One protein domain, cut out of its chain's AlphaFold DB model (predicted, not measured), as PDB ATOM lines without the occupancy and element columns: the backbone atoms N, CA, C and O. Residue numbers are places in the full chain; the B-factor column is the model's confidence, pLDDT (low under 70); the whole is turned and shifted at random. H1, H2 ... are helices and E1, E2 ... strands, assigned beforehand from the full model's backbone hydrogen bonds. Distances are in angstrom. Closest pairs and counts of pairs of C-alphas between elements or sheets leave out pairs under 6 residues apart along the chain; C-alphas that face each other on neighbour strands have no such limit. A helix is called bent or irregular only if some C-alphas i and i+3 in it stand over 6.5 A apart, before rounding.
ATOM      1  N   HIS A  10     -10.699 -77.141  79.749       47.22
ATOM      2  CA  HIS A  10     -10.641 -75.873  79.007       47.22
ATOM      3  C   HIS A  10     -10.772 -74.617  79.883       47.22
ATOM      4  O   HIS A  10     -10.276 -73.565  79.497       47.22
ATOM      5  N   THR A  11     -11.393 -74.697  81.059       46.19
ATOM      6  CA  THR A  11     -11.595 -73.534  81.944       46.19
ATOM      7  C   THR A  11     -10.346 -73.161  82.742       46.19
ATOM      8  O   THR A  11     -10.099 -71.978  82.965       46.19
ATOM      9  N   VAL A  12      -9.526 -74.144  83.124       47.66
ATOM     10  CA  VAL A  12      -8.287 -73.912  83.885       47.66
ATOM     11  C   VAL A  12      -7.197 -73.317  82.989       47.66
ATOM     12  O   VAL A  12      -6.535 -72.365  83.394       47.66
ATOM     13  N   ASP A  13      -7.079 -73.785  81.742       46.62
ATOM     14  CA  ASP A  13      -6.117 -73.245  80.771       46.62
ATOM     15  C   ASP A  13      -6.463 -71.822  80.315       46.62
ATOM     16  O   ASP A  13      -5.563 -71.012  80.093       46.62
ATOM     17  N   THR A  14      -7.752 -71.475  80.206       49.22
ATOM     18  CA  THR A  14      -8.173 -70.098  79.904       49.22
ATOM     19  C   THR A  14      -7.949 -69.168  81.097       49.22
ATOM     20  O   THR A  14      -7.453 -68.064  80.901       49.22
ATOM     21  N   ALA A  15      -8.224 -69.608  82.330       46.69
ATOM     22  CA  ALA A  15      -7.937 -68.817  83.528       46.69
ATOM     23  C   ALA A  15      -6.426 -68.602  83.732       46.69
ATOM     24  O   ALA A  15      -6.000 -67.484  84.007       46.69
ATOM     25  N   LEU A  16      -5.598 -69.633  83.521       43.81
ATOM     26  CA  LEU A  16      -4.137 -69.518  83.573       43.81
ATOM     27  C   LEU A  16      -3.583 -68.660  82.435       43.81
ATOM     28  O   LEU A  16      -2.684 -67.865  82.684       43.81
ATOM     29  N   LYS A  17      -4.123 -68.751  81.213       40.00
ATOM     30  CA  LYS A  17      -3.740 -67.842  80.120       40.00
ATOM     31  C   LYS A  17      -4.118 -66.398  80.410       40.00
ATOM     32  O   LYS A  17      -3.276 -65.543  80.191       40.00
ATOM     33  N   ILE A  18      -5.303 -66.135  80.959       48.38
ATOM     34  CA  ILE A  18      -5.699 -64.786  81.375       48.38
ATOM     35  C   ILE A  18      -4.768 -64.298  82.486       48.38
ATOM     36  O   ILE A  18      -4.239 -63.206  82.371       48.38
ATOM     37  N   ILE A  19      -4.458 -65.097  83.509       44.72
ATOM     38  CA  ILE A  19      -3.520 -64.705  84.581       44.72
ATOM     39  C   ILE A  19      -2.104 -64.459  84.030       44.72
ATOM     40  O   ILE A  19      -1.439 -63.508  84.435       44.72
ATOM     41  N   VAL A  20      -1.639 -65.274  83.081       40.75
ATOM     42  CA  VAL A  20      -0.323 -65.122  82.440       40.75
ATOM     43  C   VAL A  20      -0.294 -63.932  81.472       40.75
ATOM     44  O   VAL A  20       0.718 -63.247  81.414       40.75
ATOM     45  N   GLU A  21      -1.371 -63.636  80.745       36.94
ATOM     46  CA  GLU A  21      -1.485 -62.462  79.865       36.94
ATOM     47  C   GLU A  21      -1.683 -61.164  80.661       36.94
ATOM     48  O   GLU A  21      -1.073 -60.152  80.331       36.94
ATOM     49  N   THR A  22      -2.421 -61.209  81.774       42.50
ATOM     50  CA  THR A  22      -2.594 -60.073  82.699       42.50
ATOM     51  C   THR A  22      -1.288 -59.752  83.433       42.50
ATOM     52  O   THR A  22      -0.982 -58.589  83.669       42.50
ATOM     53  N   ASN A  23      -0.462 -60.764  83.731       41.06
ATOM     54  CA  ASN A  23       0.879 -60.564  84.292       41.06
ATOM     55  C   ASN A  23       1.940 -60.186  83.240       41.06
ATOM     56  O   ASN A  23       2.969 -59.630  83.609       41.06
ATOM     57  N   LYS A  24       1.713 -60.452  81.945       39.03
ATOM     58  CA  LYS A  24       2.632 -60.078  80.849       39.03
ATOM     59  C   LYS A  24       2.486 -58.628  80.373       39.03
ATOM     60  O   LYS A  24       3.331 -58.180  79.607       39.03
ATOM     61  N   LEU A  25       1.446 -57.912  80.808       45.19
ATOM     62  CA  LEU A  25       1.176 -56.515  80.441       45.19
ATOM     63  C   LEU A  25       1.318 -55.522  81.599       45.19
ATOM     64  O   LEU A  25       1.074 -54.335  81.401       45.19
ATOM     65  N   ARG A  26       1.712 -55.968  82.797       52.88
ATOM     66  CA  ARG A  26       2.079 -55.019  83.848       52.88
ATOM     67  C   ARG A  26       3.411 -54.388  83.464       52.88
ATOM     68  O   ARG A  26       4.446 -55.051  83.497       52.88
ATOM     69  N   GLU A  27       3.340 -53.126  83.049       63.84
ATOM     70  CA  GLU A  27       4.482 -52.215  83.054       63.84
ATOM     71  C   GLU A  27       5.237 -52.384  84.380       63.84
ATOM     72  O   GLU A  27       4.634 -52.690  85.416       63.84
ATOM     73  N   SER A  28       6.565 -52.263  84.351       78.81
ATOM     74  CA  SER A  28       7.314 -52.325  85.603       78.81
ATOM     75  C   SER A  28       6.794 -51.224  86.541       78.81
ATOM     76  O   SER A  28       6.427 -50.153  86.058       78.81
ATOM     77  N   PRO A  29       6.775 -51.417  87.869       78.88
ATOM     78  CA  PRO A  29       6.355 -50.360  88.790       78.88
ATOM     79  C   PRO A  29       7.088 -49.027  88.576       78.88
ATOM     80  O   PRO A  29       6.511 -47.966  88.777       78.88
ATOM     81  N   GLU A  30       8.339 -49.060  88.110       82.00
ATOM     82  CA  GLU A  30       9.100 -47.870  87.709       82.00
ATOM     83  C   GLU A  30       8.516 -47.170  86.473       82.00
ATOM     84  O   GLU A  30       8.453 -45.939  86.430       82.00
ATOM     85  N   ASP A  31       8.088 -47.931  85.468       84.50
ATOM     86  CA  ASP A  31       7.403 -47.397  84.289       84.50
ATOM     87  C   ASP A  31       6.029 -46.837  84.668       84.50
ATOM     88  O   ASP A  31       5.676 -45.741  84.228       84.50
ATOM     89  N   SER A  32       5.302 -47.517  85.561       87.38
ATOM     90  CA  SER A  32       4.023 -47.041  86.093       87.38
ATOM     91  C   SER A  32       4.179 -45.732  86.868       87.38
ATOM     92  O   SER A  32       3.398 -44.808  86.647       87.38
ATOM     93  N   ILE A  33       5.227 -45.582  87.691       88.62
ATOM     94  CA  ILE A  33       5.556 -44.297  88.334       88.62
ATOM     95  C   ILE A  33       5.779 -43.224  87.265       88.62
ATOM     96  O   ILE A  33       5.105 -42.195  87.286       88.62
ATOM     97  N   ARG A  34       6.667 -43.470  86.288       88.81
ATOM     98  CA  ARG A  34       6.962 -42.510  85.204       88.81
ATOM     99  C   ARG A  34       5.735 -42.154  84.370       88.81
ATOM    100  O   ARG A  34       5.671 -41.056  83.819       88.81
ATOM    101  N   HIS A  35       4.796 -43.081  84.216       91.38
ATOM    102  CA  HIS A  35       3.534 -42.841  83.540       91.38
ATOM    103  C   HIS A  35       2.622 -41.954  84.389       91.38
ATOM    104  O   HIS A  35       2.165 -40.925  83.896       91.38
ATOM    105  N   LEU A  36       2.374 -42.322  85.646       91.81
ATOM    106  CA  LEU A  36       1.408 -41.649  86.513       91.81
ATOM    107  C   LEU A  36       1.814 -40.208  86.846       91.81
ATOM    108  O   LEU A  36       0.959 -39.328  86.832       91.81
ATOM    109  N   ILE A  37       3.104 -39.929  87.072       91.94
ATOM    110  CA  ILE A  37       3.577 -38.569  87.408       91.94
ATOM    111  C   ILE A  37       3.415 -37.557  86.262       91.94
ATOM    112  O   ILE A  37       3.610 -36.357  86.450       91.94
ATOM    113  N   LYS A  38       3.099 -38.014  85.042       92.94
ATOM    114  CA  LYS A  38       2.830 -37.104  83.925       92.94
ATOM    115  C   LYS A  38       1.493 -36.385  84.152       92.94
ATOM    116  O   LYS A  38       0.532 -37.023  84.584       92.94
ATOM    117  N   PRO A  39       1.393 -35.093  83.788       93.75
ATOM    118  CA  PRO A  39       0.178 -34.313  84.004       93.75
ATOM    119  C   PRO A  39      -1.078 -34.982  83.431       93.75
ATOM    120  O   PRO A  39      -1.133 -35.299  82.243       93.75
ATOM    121  N   GLY A  40      -2.095 -35.152  84.276       91.56
ATOM    122  CA  GLY A  40      -3.407 -35.691  83.922       91.56
ATOM    123  C   GLY A  40      -3.553 -37.207  84.073       91.56
ATOM    124  O   GLY A  40      -4.679 -37.696  84.030       91.56
ATOM    125  N   ASN A  41      -2.471 -37.962  84.287       93.00
ATOM    126  CA  ASN A  41      -2.530 -39.426  84.343       93.00
ATOM    127  C   ASN A  41      -3.002 -39.989  85.696       93.00
ATOM    128  O   ASN A  41      -3.365 -41.168  85.768       93.00
ATOM    129  N   MET A  42      -3.034 -39.159  86.742       94.25
ATOM    130  CA  MET A  42      -3.632 -39.462  88.051       94.25
ATOM    131  C   MET A  42      -5.001 -38.800  88.255       94.25
ATOM    132  O   MET A  42      -5.616 -38.975  89.306       94.25
ATOM    133  N   LYS A  43      -5.467 -38.011  87.282       94.31
ATOM    134  CA  LYS A  43      -6.703 -37.246  87.413       94.31
ATOM    135  C   LYS A  43      -7.905 -38.179  87.573       94.31
ATOM    136  O   LYS A  43      -8.052 -39.130  86.808       94.31
ATOM    137  N   ASP A  44      -8.756 -37.868  88.547       90.69
ATOM    138  CA  ASP A  44      -9.979 -38.593  88.906       90.69
ATOM    139  C   ASP A  44      -9.749 -40.052  89.355       90.69
ATOM    140  O   ASP A  44     -10.712 -40.797  89.532       90.69
ATOM    141  N   LYS A  45      -8.491 -40.461  89.574       91.44
ATOM    142  CA  LYS A  45      -8.129 -41.775  90.122       91.44
ATOM    143  C   LYS A  45      -7.973 -41.702  91.630       91.44
ATOM    144  O   LYS A  45      -7.438 -40.720  92.163       91.44
ATOM    145  N   SER A  46      -8.369 -42.767  92.319       92.19
ATOM    146  CA  SER A  46      -8.126 -42.851  93.750       92.19
ATOM    147  C   SER A  46      -6.635 -43.021  94.057       92.19
ATOM    148  O   SER A  46      -5.893 -43.650  93.296       92.19
ATOM    149  N   LEU A  47      -6.178 -42.485  95.191       91.94
ATOM    150  CA  LEU A  47      -4.783 -42.650  95.611       91.94
ATOM    151  C   LEU A  47      -4.442 -44.135  95.799       91.94
ATOM    152  O   LEU A  47      -3.359 -44.570  95.411       91.94
ATOM    153  N   GLY A  48      -5.381 -44.924  96.329       88.62
ATOM    154  CA  GLY A  48      -5.236 -46.373  96.465       88.62
ATOM    155  C   GLY A  48      -4.985 -47.095  95.135       88.62
ATOM    156  O   GLY A  48      -4.111 -47.960  95.079       88.62
ATOM    157  N   GLU A  49      -5.671 -46.715  94.051       88.69
ATOM    158  CA  GLU A  49      -5.422 -47.257  92.705       88.69
ATOM    159  C   GLU A  49      -4.030 -46.879  92.194       88.69
ATOM    160  O   GLU A  49      -3.264 -47.751  91.785       88.69
ATOM    161  N   CYS A  50      -3.658 -45.599  92.291       90.75
ATOM    162  CA  CYS A  50      -2.340 -45.120  91.870       90.75
ATOM    163  C   CYS A  50      -1.203 -45.814  92.638       90.75
ATOM    164  O   CYS A  50      -0.202 -46.220  92.050       90.75
ATOM    165  N   LEU A  51      -1.371 -46.003  93.948       88.62
ATOM    166  CA  LEU A  51      -0.440 -46.749  94.790       88.62
ATOM    167  C   LEU A  51      -0.428 -48.247  94.450       88.62
ATOM    168  O   LEU A  51       0.568 -48.927  94.681       88.62
ATOM    169  N   ASN A  52      -1.527 -48.806  93.950       85.12
ATOM    170  CA  ASN A  52      -1.605 -50.214  93.570       85.12
ATOM    171  C   ASN A  52      -0.844 -50.525  92.274       85.12
ATOM    172  O   ASN A  52      -0.299 -51.619  92.153       85.12
ATOM    173  N   ASP A  53      -0.752 -49.563  91.360       84.88
ATOM    174  CA  ASP A  53      -0.005 -49.703  90.103       84.88
ATOM    175  C   ASP A  53       1.518 -49.712  90.310       84.88
ATOM    176  O   ASP A  53       2.261 -50.274  89.511       84.88
ATOM    177  N   ILE A  54       1.993 -49.129  91.411       82.19
ATOM    178  CA  ILE A  54       3.425 -48.964  91.706       82.19
ATOM    179  C   ILE A  54       3.923 -49.886  92.828       82.19
ATOM    180  O   ILE A  54       5.062 -49.757  93.293       82.19
ATOM    181  N   LYS A  55       3.065 -50.799  93.301       76.31
ATOM    182  CA  LYS A  55       3.411 -51.758  94.350       76.31
ATOM    183  C   LYS A  55       3.996 -53.041  93.767       76.31
ATOM    184  O   LYS A  55       3.589 -53.534  92.717       76.31
ATOM    185  N   TRP A  56       4.862 -53.658  94.550       67.62
ATOM    186  CA  TRP A  56       5.320 -55.027  94.388       67.62
ATOM    187  C   TRP A  56       4.639 -55.887  95.450       67.62
ATOM    188  O   TRP A  56       4.722 -55.580  96.637       67.62
ATOM    189  N   GLY A  57       3.957 -56.961  95.048       60.59
ATOM    190  CA  GLY A  57       3.394 -57.933  95.988       60.59
ATOM    191  C   GLY A  57       1.956 -58.360  95.700       60.59
ATOM    192  O   GLY A  57       1.393 -58.084  94.639       60.59
ATOM    193  N   GLY A  58       1.395 -59.118  96.641       58.06
ATOM    194  CA  GLY A  58       0.049 -59.671  96.567       58.06
ATOM    195  C   GLY A  58      -1.008 -58.751  97.177       58.06
ATOM    196  O   GLY A  58      -0.801 -57.564  97.411       58.06
ATOM    197  N   GLN A  59      -2.181 -59.314  97.448       55.47
ATOM    198  CA  GLN A  59      -3.267 -58.598  98.123       55.47
ATOM    199  C   GLN A  59      -2.949 -58.322  99.604       55.47
ATOM    200  O   GLN A  59      -3.386 -57.317 100.143       55.47
ATOM    201  N   THR A  60      -2.163 -59.192 100.245       50.50
ATOM    202  CA  THR A  60      -1.856 -59.155 101.688       50.50
ATOM    203  C   THR A  60      -0.430 -58.706 102.007       50.50
ATOM    204  O   THR A  60      -0.044 -58.656 103.171       50.50
ATOM    205  N   SER A  61       0.382 -58.465 100.981       53.94
ATOM    206  CA  SER A  61       1.788 -58.098 101.093       53.94
ATOM    207  C   SER A  61       2.092 -57.049 100.044       53.94
ATOM    208  O   SER A  61       1.908 -57.306  98.856       53.94
ATOM    209  N   VAL A  62       2.548 -55.872 100.463       62.06
ATOM    210  CA  VAL A  62       2.938 -54.817  99.527       62.06
ATOM    211  C   VAL A  62       4.303 -54.254  99.897       62.06
ATOM    212  O   VAL A  62       4.665 -54.173 101.070       62.06
ATOM    213  N   MET A  63       5.057 -53.877  98.874       64.12
ATOM    214  CA  MET A  63       6.304 -53.132  98.967       64.12
ATOM    215  C   MET A  63       6.278 -52.058  97.887       64.12
ATOM    216  O   MET A  63       5.884 -52.331  96.754       64.12
ATOM    217  N   TYR A  64       6.695 -50.843  98.212       72.50
ATOM    218  CA  TYR A  64       6.745 -49.759  97.236       72.50
ATOM    219  C   TYR A  64       8.152 -49.647  96.652       72.50
ATOM    220  O   TYR A  64       9.141 -49.821  97.361       72.50
ATOM    221  N   THR A  65       8.250 -49.364  95.349       70.69
ATOM    222  CA  THR A  65       9.542 -49.061  94.698       70.69
ATOM    223  C   THR A  65      10.212 -47.838  95.323       70.69
ATOM    224  O   THR A  65      11.432 -47.744  95.381       70.69
ATOM    225  N   MET A  66       9.390 -46.885  95.747       77.00
ATOM    226  CA  MET A  66       9.788 -45.550  96.164       77.00
ATOM    227  C   MET A  66      10.213 -45.537  97.632       77.00
ATOM    228  O   MET A  66       9.556 -46.149  98.474       77.00
ATOM    229  N   GLY A  67      11.275 -44.790  97.941       77.31
ATOM    230  CA  GLY A  67      11.572 -44.408  99.320       77.31
ATOM    231  C   GLY A  67      10.559 -43.390  99.850       77.31
ATOM    232  O   GLY A  67       9.719 -42.882  99.110       77.31
ATOM    233  N   ILE A  68      10.661 -43.042 101.134       84.44
ATOM    234  CA  ILE A  68       9.726 -42.111 101.789       84.44
ATOM    235  C   ILE A  68       9.662 -40.754 101.068       84.44
ATOM    236  O   ILE A  68       8.571 -40.257 100.806       84.44
ATOM    237  N   SER A  69      10.806 -40.185 100.674       85.88
ATOM    238  CA  SER A  69      10.855 -38.903  99.946       85.88
ATOM    239  C   SER A  69      10.133 -38.955  98.593       85.88
ATOM    240  O   SER A  69       9.382 -38.043  98.237       85.88
ATOM    241  N   ASP A  70      10.337 -40.034  97.837       86.38
ATOM    242  CA  ASP A  70       9.701 -40.233  96.532       86.38
ATOM    243  C   ASP A  70       8.198 -40.497  96.693       86.38
ATOM    244  O   ASP A  70       7.393 -39.995  95.914       86.38
ATOM    245  N   MET A  71       7.803 -41.217  97.749       89.19
ATOM    246  CA  MET A  71       6.405 -41.439  98.118       89.19
ATOM    247  C   MET A  71       5.687 -40.130  98.441       89.19
ATOM    248  O   MET A  71       4.593 -39.896  97.933       89.19
ATOM    249  N   ILE A  72       6.308 -39.254  99.234       91.62
ATOM    250  CA  ILE A  72       5.763 -37.923  99.525       91.62
ATOM    251  C   ILE A  72       5.582 -37.139  98.222       91.62
ATOM    252  O   ILE A  72       4.493 -36.631  97.965       91.62
ATOM    253  N   SER A  73       6.606 -37.120  97.365       91.62
ATOM    254  CA  SER A  73       6.556 -36.423  96.071       91.62
ATOM    255  C   SER A  73       5.440 -36.964  95.167       91.62
ATOM    256  O   SER A  73       4.723 -36.200  94.524       91.62
ATOM    257  N   PHE A  74       5.250 -38.286  95.147       93.06
ATOM    258  CA  PHE A  74       4.179 -38.948  94.405       93.06
ATOM    259  C   PHE A  74       2.789 -38.548  94.917       93.06
ATOM    260  O   PHE A  74       1.915 -38.211  94.120       93.06
ATOM    261  N   ILE A  75       2.589 -38.540  96.240       92.81
ATOM    262  CA  ILE A  75       1.324 -38.142  96.875       92.81
ATOM    263  C   ILE A  75       1.018 -36.672  96.586       92.81
ATOM    264  O   ILE A  75      -0.109 -36.349  96.217       92.81
ATOM    265  N   GLN A  76       2.008 -35.785  96.703       92.56
ATOM    266  CA  GLN A  76       1.843 -34.366  96.379       92.56
ATOM    267  C   GLN A  76       1.435 -34.173  94.919       92.56
ATOM    268  O   GLN A  76       0.481 -33.453  94.640       92.56
ATOM    269  N   ASN A  77       2.093 -34.871  93.991       94.69
ATOM    270  CA  ASN A  77       1.735 -34.797  92.582       94.69
ATOM    271  C   ASN A  77       0.314 -35.322  92.317       94.69
ATOM    272  O   ASN A  77      -0.426 -34.728  91.533       94.69
ATOM    273  N   TRP A  78      -0.108 -36.387  93.006       95.00
ATOM    274  CA  TRP A  78      -1.492 -36.862  92.956       95.00
ATOM    275  C   TRP A  78      -2.482 -35.807  93.475       95.00
ATOM    276  O   TRP A  78      -3.507 -35.580  92.829       95.00
ATOM    277  N   MET A  79      -2.174 -35.131  94.589       92.75
ATOM    278  CA  MET A  79      -3.004 -34.048  95.133       92.75
ATOM    279  C   MET A  79      -3.099 -32.867  94.161       92.75
ATOM    280  O   MET A  79      -4.192 -32.359  93.940       92.75
ATOM    281  N   GLU A  80      -1.992 -32.466  93.532       93.62
ATOM    282  CA  GLU A  80      -1.954 -31.392  92.526       93.62
ATOM    283  C   GLU A  80      -2.800 -31.729  91.293       93.62
ATOM    284  O   GLU A  80      -3.584 -30.909  90.817       93.62
ATOM    285  N   GLN A  81      -2.696 -32.960  90.783       95.06
ATOM    286  CA  GLN A  81      -3.506 -33.411  89.647       95.06
ATOM    287  C   GLN A  81      -5.011 -33.501  89.975       95.06
ATOM    288  O   GLN A  81      -5.826 -33.565  89.049       95.06
ATOM    289  N   ASN A  82      -5.377 -33.475  91.263       92.88
ATOM    290  CA  ASN A  82      -6.737 -33.620  91.783       92.88
ATOM    291  C   ASN A  82      -7.143 -32.478  92.743       92.88
ATOM    292  O   ASN A  82      -8.018 -32.671  93.585       92.88
ATOM    293  N   GLU A  83      -6.545 -31.283  92.634       89.06
ATOM    294  CA  GLU A  83      -6.659 -30.174  93.611       89.06
ATOM    295  C   GLU A  83      -8.112 -29.829  94.012       89.06
ATOM    296  O   GLU A  83      -8.382 -29.426  95.141       89.06
ATOM    297  N   GLY A  84      -9.074 -30.039  93.108       85.94
ATOM    298  CA  GLY A  84     -10.492 -29.750  93.344       85.94
ATOM    299  C   GLY A  84     -11.319 -30.871  93.987       85.94
ATOM    300  O   GLY A  84     -12.476 -30.628  94.333       85.94
ATOM    301  N   ASN A  85     -10.803 -32.097  94.094       87.69
ATOM    302  CA  ASN A  85     -11.588 -33.252  94.548       87.69
ATOM    303  C   ASN A  85     -10.794 -34.359  95.254       87.69
ATOM    304  O   ASN A  85     -11.413 -35.357  95.632       87.69
ATOM    305  N   PHE A  86      -9.483 -34.212  95.466       85.62
ATOM    306  CA  PHE A  86      -8.638 -35.274  96.020       85.62
ATOM    307  C   PHE A  86      -9.142 -35.809  97.370       85.62
ATOM    308  O   PHE A  86      -9.014 -37.001  97.633       85.62
ATOM    309  N   GLN A  87      -9.806 -34.988  98.199       85.06
ATOM    310  CA  GLN A  87     -10.382 -35.444  99.472       85.06
ATOM    311  C   GLN A  87     -11.416 -36.567  99.286       85.06
ATOM    312  O   GLN A  87     -11.557 -37.432 100.146       85.06
ATOM    313  N   ASN A  88     -12.114 -36.593  98.148       86.06
ATOM    314  CA  ASN A  88     -13.069 -37.649  97.806       86.06
ATOM    315  C   ASN A  88     -12.405 -38.878  97.168       86.06
ATOM    316  O   ASN A  88     -13.067 -39.897  96.994       86.06
ATOM    317  N   LEU A  89     -11.130 -38.769  96.789       86.94
ATOM    318  CA  LEU A  89     -10.388 -39.761  96.016       86.94
ATOM    319  C   LEU A  89      -9.328 -40.492  96.854       86.94
ATOM    320  O   LEU A  89      -8.591 -41.310  96.318       86.94
ATOM    321  N   PHE A  90      -9.221 -40.244  98.161       85.50
ATOM    322  CA  PHE A  90      -8.282 -41.010  98.985       85.50
ATOM    323  C   PHE A  90      -8.594 -42.511  98.944       85.50
ATOM    324  O   PHE A  90      -7.711 -43.313  98.663       85.50
ATOM    325  N   ASN A  91      -9.857 -42.890  99.147       71.69
ATOM    326  CA  ASN A  91     -10.295 -44.283  99.166       71.69
ATOM    327  C   ASN A  91     -11.655 -44.361  98.488       71.69
ATOM    328  O   ASN A  91     -12.590 -43.702  98.945       71.69
ATOM    329  N   ASP A  92     -11.785 -45.140  97.419       66.50
ATOM    330  CA  ASP A  92     -13.095 -45.343  96.809       66.50
ATOM    331  C   ASP A  92     -14.083 -45.896  97.861       66.50
ATOM    332  O   ASP A  92     -13.755 -46.795  98.652       66.50
ATOM    333  N   LYS A  93     -15.274 -45.285  97.920       55.12
ATOM    334  CA  LYS A  93     -16.237 -45.346  99.039       55.12
ATOM    335  C   LYS A  93     -16.692 -46.763  99.395       55.12
ATOM    336  O   LYS A  93     -17.141 -46.982 100.516       55.12
ATOM    337  N   GLU A  94     -16.577 -47.716  98.476       55.88
ATOM    338  CA  GLU A  94     -17.007 -49.106  98.680       55.88
ATOM    339  C   GLU A  94     -16.040 -49.940  99.541       55.88
ATOM    340  O   GLU A  94     -16.398 -51.025  99.994       55.88
ATOM    341  N   THR A  95     -14.842 -49.428  99.842       53.59
ATOM    342  CA  THR A  95     -13.795 -50.181 100.570       53.59
ATOM    343  C   THR A  95     -13.746 -49.882 102.074       53.59
ATOM    344  O   THR A  95     -12.920 -50.436 102.800       53.59
ATOM    345  N   TYR A  96     -14.644 -49.018 102.559       48.50
ATOM    346  CA  TYR A  96     -14.629 -48.466 103.917       48.50
ATOM    347  C   TYR A  96     -14.794 -49.532 105.016       48.50
ATOM    348  O   TYR A  96     -14.148 -49.450 106.060       48.50
ATOM    349  N   ASP A  97     -15.584 -50.579 104.762       49.03
ATOM    350  CA  ASP A  97     -15.907 -51.589 105.778       49.03
ATOM    351  C   ASP A  97     -14.781 -52.613 106.025       49.03
ATOM    352  O   ASP A  97     -14.775 -53.282 107.058       49.03
ATOM    353  N   PHE A  98     -13.795 -52.727 105.122       51.84
ATOM    354  CA  PHE A  98     -12.700 -53.702 105.252       51.84
ATOM    355  C   PHE A  98     -11.505 -53.176 106.067       51.84
ATOM    356  O   PHE A  98     -10.734 -53.967 106.609       51.84
ATOM    357  N   PHE A  99     -11.363 -51.850 106.193       55.72
ATOM    358  CA  PHE A  99     -10.220 -51.193 106.850       55.72
ATOM    359  C   PHE A  99     -10.545 -50.595 108.229       55.72
ATOM    360  O   PHE A  99      -9.720 -49.882 108.817       55.72
ATOM    361  N   ILE A 100     -11.730 -50.917 108.762       46.00
ATOM    362  CA  ILE A 100     -12.184 -50.539 110.104       46.00
ATOM    363  C   ILE A 100     -11.160 -51.027 111.139       46.00
ATOM    364  O   ILE A 100     -10.998 -52.224 111.364       46.00
ATOM    365  N   GLY A 101     -10.475 -50.079 111.787       55.72
ATOM    366  CA  GLY A 101      -9.545 -50.342 112.894       55.72
ATOM    367  C   GLY A 101      -8.167 -49.691 112.774       55.72
ATOM    368  O   GLY A 101      -7.321 -49.892 113.640       55.72
ATOM    369  N   THR A 102      -7.907 -48.906 111.728       64.25
ATOM    370  CA  THR A 102      -6.556 -48.418 111.445       64.25
ATOM    371  C   THR A 102      -6.355 -46.950 111.875       64.25
ATOM    372  O   THR A 102      -6.385 -46.038 111.059       64.25
ATOM    373  N   THR A 103      -5.981 -46.696 113.135       74.31
ATOM    374  CA  THR A 103      -5.538 -45.361 113.625       74.31
ATOM    375  C   THR A 103      -4.135 -44.990 113.139       74.31
ATOM    376  O   THR A 103      -3.303 -45.882 112.970       74.31
ATOM    377  N   LEU A 104      -3.825 -43.708 112.910       82.56
ATOM    378  CA  LEU A 104      -2.440 -43.275 112.638       82.56
ATOM    379  C   LEU A 104      -1.460 -43.872 113.678       82.56
ATOM    380  O   LEU A 104      -1.871 -44.098 114.821       82.56
ATOM    381  N   GLY A 283       1.417 -55.788 106.169       58.38
ATOM    382  CA  GLY A 283       0.028 -56.062 105.789       58.38
ATOM    383  C   GLY A 283      -0.802 -54.796 105.551       58.38
ATOM    384  O   GLY A 283      -1.990 -54.798 105.844       58.38
ATOM    385  N   ILE A 284      -0.179 -53.700 105.107       71.00
ATOM    386  CA  ILE A 284      -0.854 -52.429 104.814       71.00
ATOM    387  C   ILE A 284      -0.926 -52.310 103.306       71.00
ATOM    388  O   ILE A 284       0.085 -52.012 102.695       71.00
ATOM    389  N   ASP A 285      -2.077 -52.573 102.698       76.88
ATOM    390  CA  ASP A 285      -2.215 -52.444 101.247       76.88
ATOM    391  C   ASP A 285      -2.309 -50.976 100.779       76.88
ATOM    392  O   ASP A 285      -2.303 -50.034 101.571       76.88
ATOM    393  N   SER A 286      -2.396 -50.778  99.461       82.19
ATOM    394  CA  SER A 286      -2.452 -49.448  98.844       82.19
ATOM    395  C   SER A 286      -3.629 -48.594  99.297       82.19
ATOM    396  O   SER A 286      -3.472 -47.385  99.452       82.19
ATOM    397  N   TYR A 287      -4.779 -49.206  99.564       83.62
ATOM    398  CA  TYR A 287      -5.953 -48.497 100.067       83.62
ATOM    399  C   TYR A 287      -5.804 -48.180 101.557       83.62
ATOM    400  O   TYR A 287      -6.099 -47.073 101.990       83.62
ATOM    401  N   SER A 288      -5.233 -49.094 102.340       81.56
ATOM    402  CA  SER A 288      -4.880 -48.846 103.738       81.56
ATOM    403  C   SER A 288      -3.922 -47.661 103.860       81.56
ATOM    404  O   SER A 288      -4.125 -46.793 104.705       81.56
ATOM    405  N   LEU A 289      -2.894 -47.595 103.007       85.56
ATOM    406  CA  LEU A 289      -1.957 -46.475 102.978       85.56
ATOM    407  C   LEU A 289      -2.656 -45.170 102.579       85.56
ATOM    408  O   LEU A 289      -2.490 -44.162 103.262       85.56
ATOM    409  N   ALA A 290      -3.478 -45.188 101.531       88.56
ATOM    410  CA  ALA A 290      -4.236 -44.010 101.122       88.56
ATOM    411  C   ALA A 290      -5.178 -43.504 102.232       88.56
ATOM    412  O   ALA A 290      -5.283 -42.298 102.457       88.56
ATOM    413  N   HIS A 291      -5.772 -44.409 103.012       86.56
ATOM    414  CA  HIS A 291      -6.534 -44.070 104.210       86.56
ATOM    415  C   HIS A 291      -5.685 -43.460 105.326       86.56
ATOM    416  O   HIS A 291      -6.089 -42.464 105.922       86.56
ATOM    417  N   LYS A 292      -4.479 -43.979 105.588       87.19
ATOM    418  CA  LYS A 292      -3.550 -43.334 106.534       87.19
ATOM    419  C   LYS A 292      -3.181 -41.926 106.097       87.19
ATOM    420  O   LYS A 292      -3.121 -41.041 106.941       87.19
ATOM    421  N   ILE A 293      -2.953 -41.717 104.806       89.81
ATOM    422  CA  ILE A 293      -2.625 -40.400 104.258       89.81
ATOM    423  C   ILE A 293      -3.822 -39.459 104.412       89.81
ATOM    424  O   ILE A 293      -3.639 -38.319 104.820       89.81
ATOM    425  N   GLN A 294      -5.046 -39.939 104.185       88.44
ATOM    426  CA  GLN A 294      -6.253 -39.159 104.459       88.44
ATOM    427  C   GLN A 294      -6.322 -38.716 105.927       88.44
ATOM    428  O   GLN A 294      -6.440 -37.526 106.202       88.44
ATOM    429  N   LEU A 295      -6.191 -39.657 106.869       86.94
ATOM    430  CA  LEU A 295      -6.202 -39.343 108.301       86.94
ATOM    431  C   LEU A 295      -5.076 -38.374 108.679       86.94
ATOM    432  O   LEU A 295      -5.279 -37.495 109.510       86.94
ATOM    433  N   TRP A 296      -3.892 -38.531 108.074       89.56
ATOM    434  CA  TRP A 296      -2.768 -37.615 108.260       89.56
ATOM    435  C   TRP A 296      -3.124 -36.198 107.796       89.56
ATOM    436  O   TRP A 296      -2.878 -35.245 108.535       89.56
ATOM    437  N   TYR A 297      -3.724 -36.067 106.613       88.38
ATOM    438  CA  TYR A 297      -4.140 -34.791 106.037       88.38
ATOM    439  C   TYR A 297      -5.214 -34.105 106.899       88.38
ATOM    440  O   TYR A 297      -5.185 -32.894 107.093       88.38
ATOM    441  N   GLU A 298      -6.121 -34.886 107.489       86.25
ATOM    442  CA  GLU A 298      -7.208 -34.417 108.358       86.25
ATOM    443  C   GLU A 298      -6.754 -33.995 109.772       86.25
ATOM    444  O   GLU A 298      -7.566 -33.471 110.538       86.25
ATOM    445  N   GLN A 299      -5.475 -34.172 110.140       83.31
ATOM    446  CA  GLN A 299      -4.963 -33.801 111.471       83.31
ATOM    447  C   GLN A 299      -5.095 -32.302 111.794       83.31
ATOM    448  O   GLN A 299      -5.049 -31.931 112.967       83.31
TER     449      GLN A 299
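Overview. This is residues 10 to 104 and 283 to 299 of the 309 residues of an uncharacterized protein of Nanohaloarchaea archaeon (UniProt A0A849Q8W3). One free helical arm, H1, sticks out from a compact body in which the short helix H3 sits in the middle, with H2 and H6 packed on it and H4 close by. A small hairpin, E1 and E2, lies at one side of this body, and the irregular H5 lies at its edge near H6. The printed part has 112 residues, mostly helix, in the order H1 H2 H3 E1 E2 H4 H5 H6, with E1 and E2 antiparallel. It is compact, with a radius of gyration of the C-alphas of 15.3 A, yet elongated, spanning 53 by 33 by 25 A.

Along the chain. Find C-alpha 10 at (-10.641, -75.873, 79.007); from there H1 runs 20.7 A to residue 24. Next come H2, residues 29 to 36, and H3, residues 47 to 53. Strands E1, residues 55 to 57, and E2, residues 62 to 64, follow. H4, residues 68 to 81, runs 20.0 A from C-alpha 68 at (9.726, -42.111, 101.789). H5, residues 93 to 98, is irregular: C-alphas 94 and 97 are 7.6 A apart. H6, residues 286 to 297, runs 16.4 A to C-alpha 297 at (-4.140, -34.791, 106.037).

Arrangement. Residues 10 to 25, of which 10 to 24 belong to H1, stand free. Look at Ser 32 and Asp 53, the closest C-alphas of H2 and H3, 6.3 A apart: these helices touch at a steep tilt of 47 degrees, opposite ways. In the hairpin E1 and E2, N 56 and O 63 are within hydrogen-bond range at 2.8 A. H3 and H4 are close but not clearly touching, their closest C-alphas being those of Leu 47 and Trp 78, 7.2 A. H6 touches H3 with residues 286 to 290 alone, the closest C-alphas being those of Gly 48 and Tyr 287, 4.2 A. H5 and H6 are near each other. Every O i to N i+4 pair is within hydrogen-bond range in H1, H2, H3, H4 and H6; H5 has 0 of 2, and 1 of 3 O i to N i+3 pairs.

Size, cuts and confidence. The C-alphas of His 10 and Gln 299, the two farthest apart, are 53.4 A apart. Residues 105 to 282 are not printed; C-alphas 104 and 283 are 14.7 A apart across this cut. The link H4 to H5 is long. Confidence is under 70 at residues 10 to 27, 56 to 63, 92 to 102 and 283.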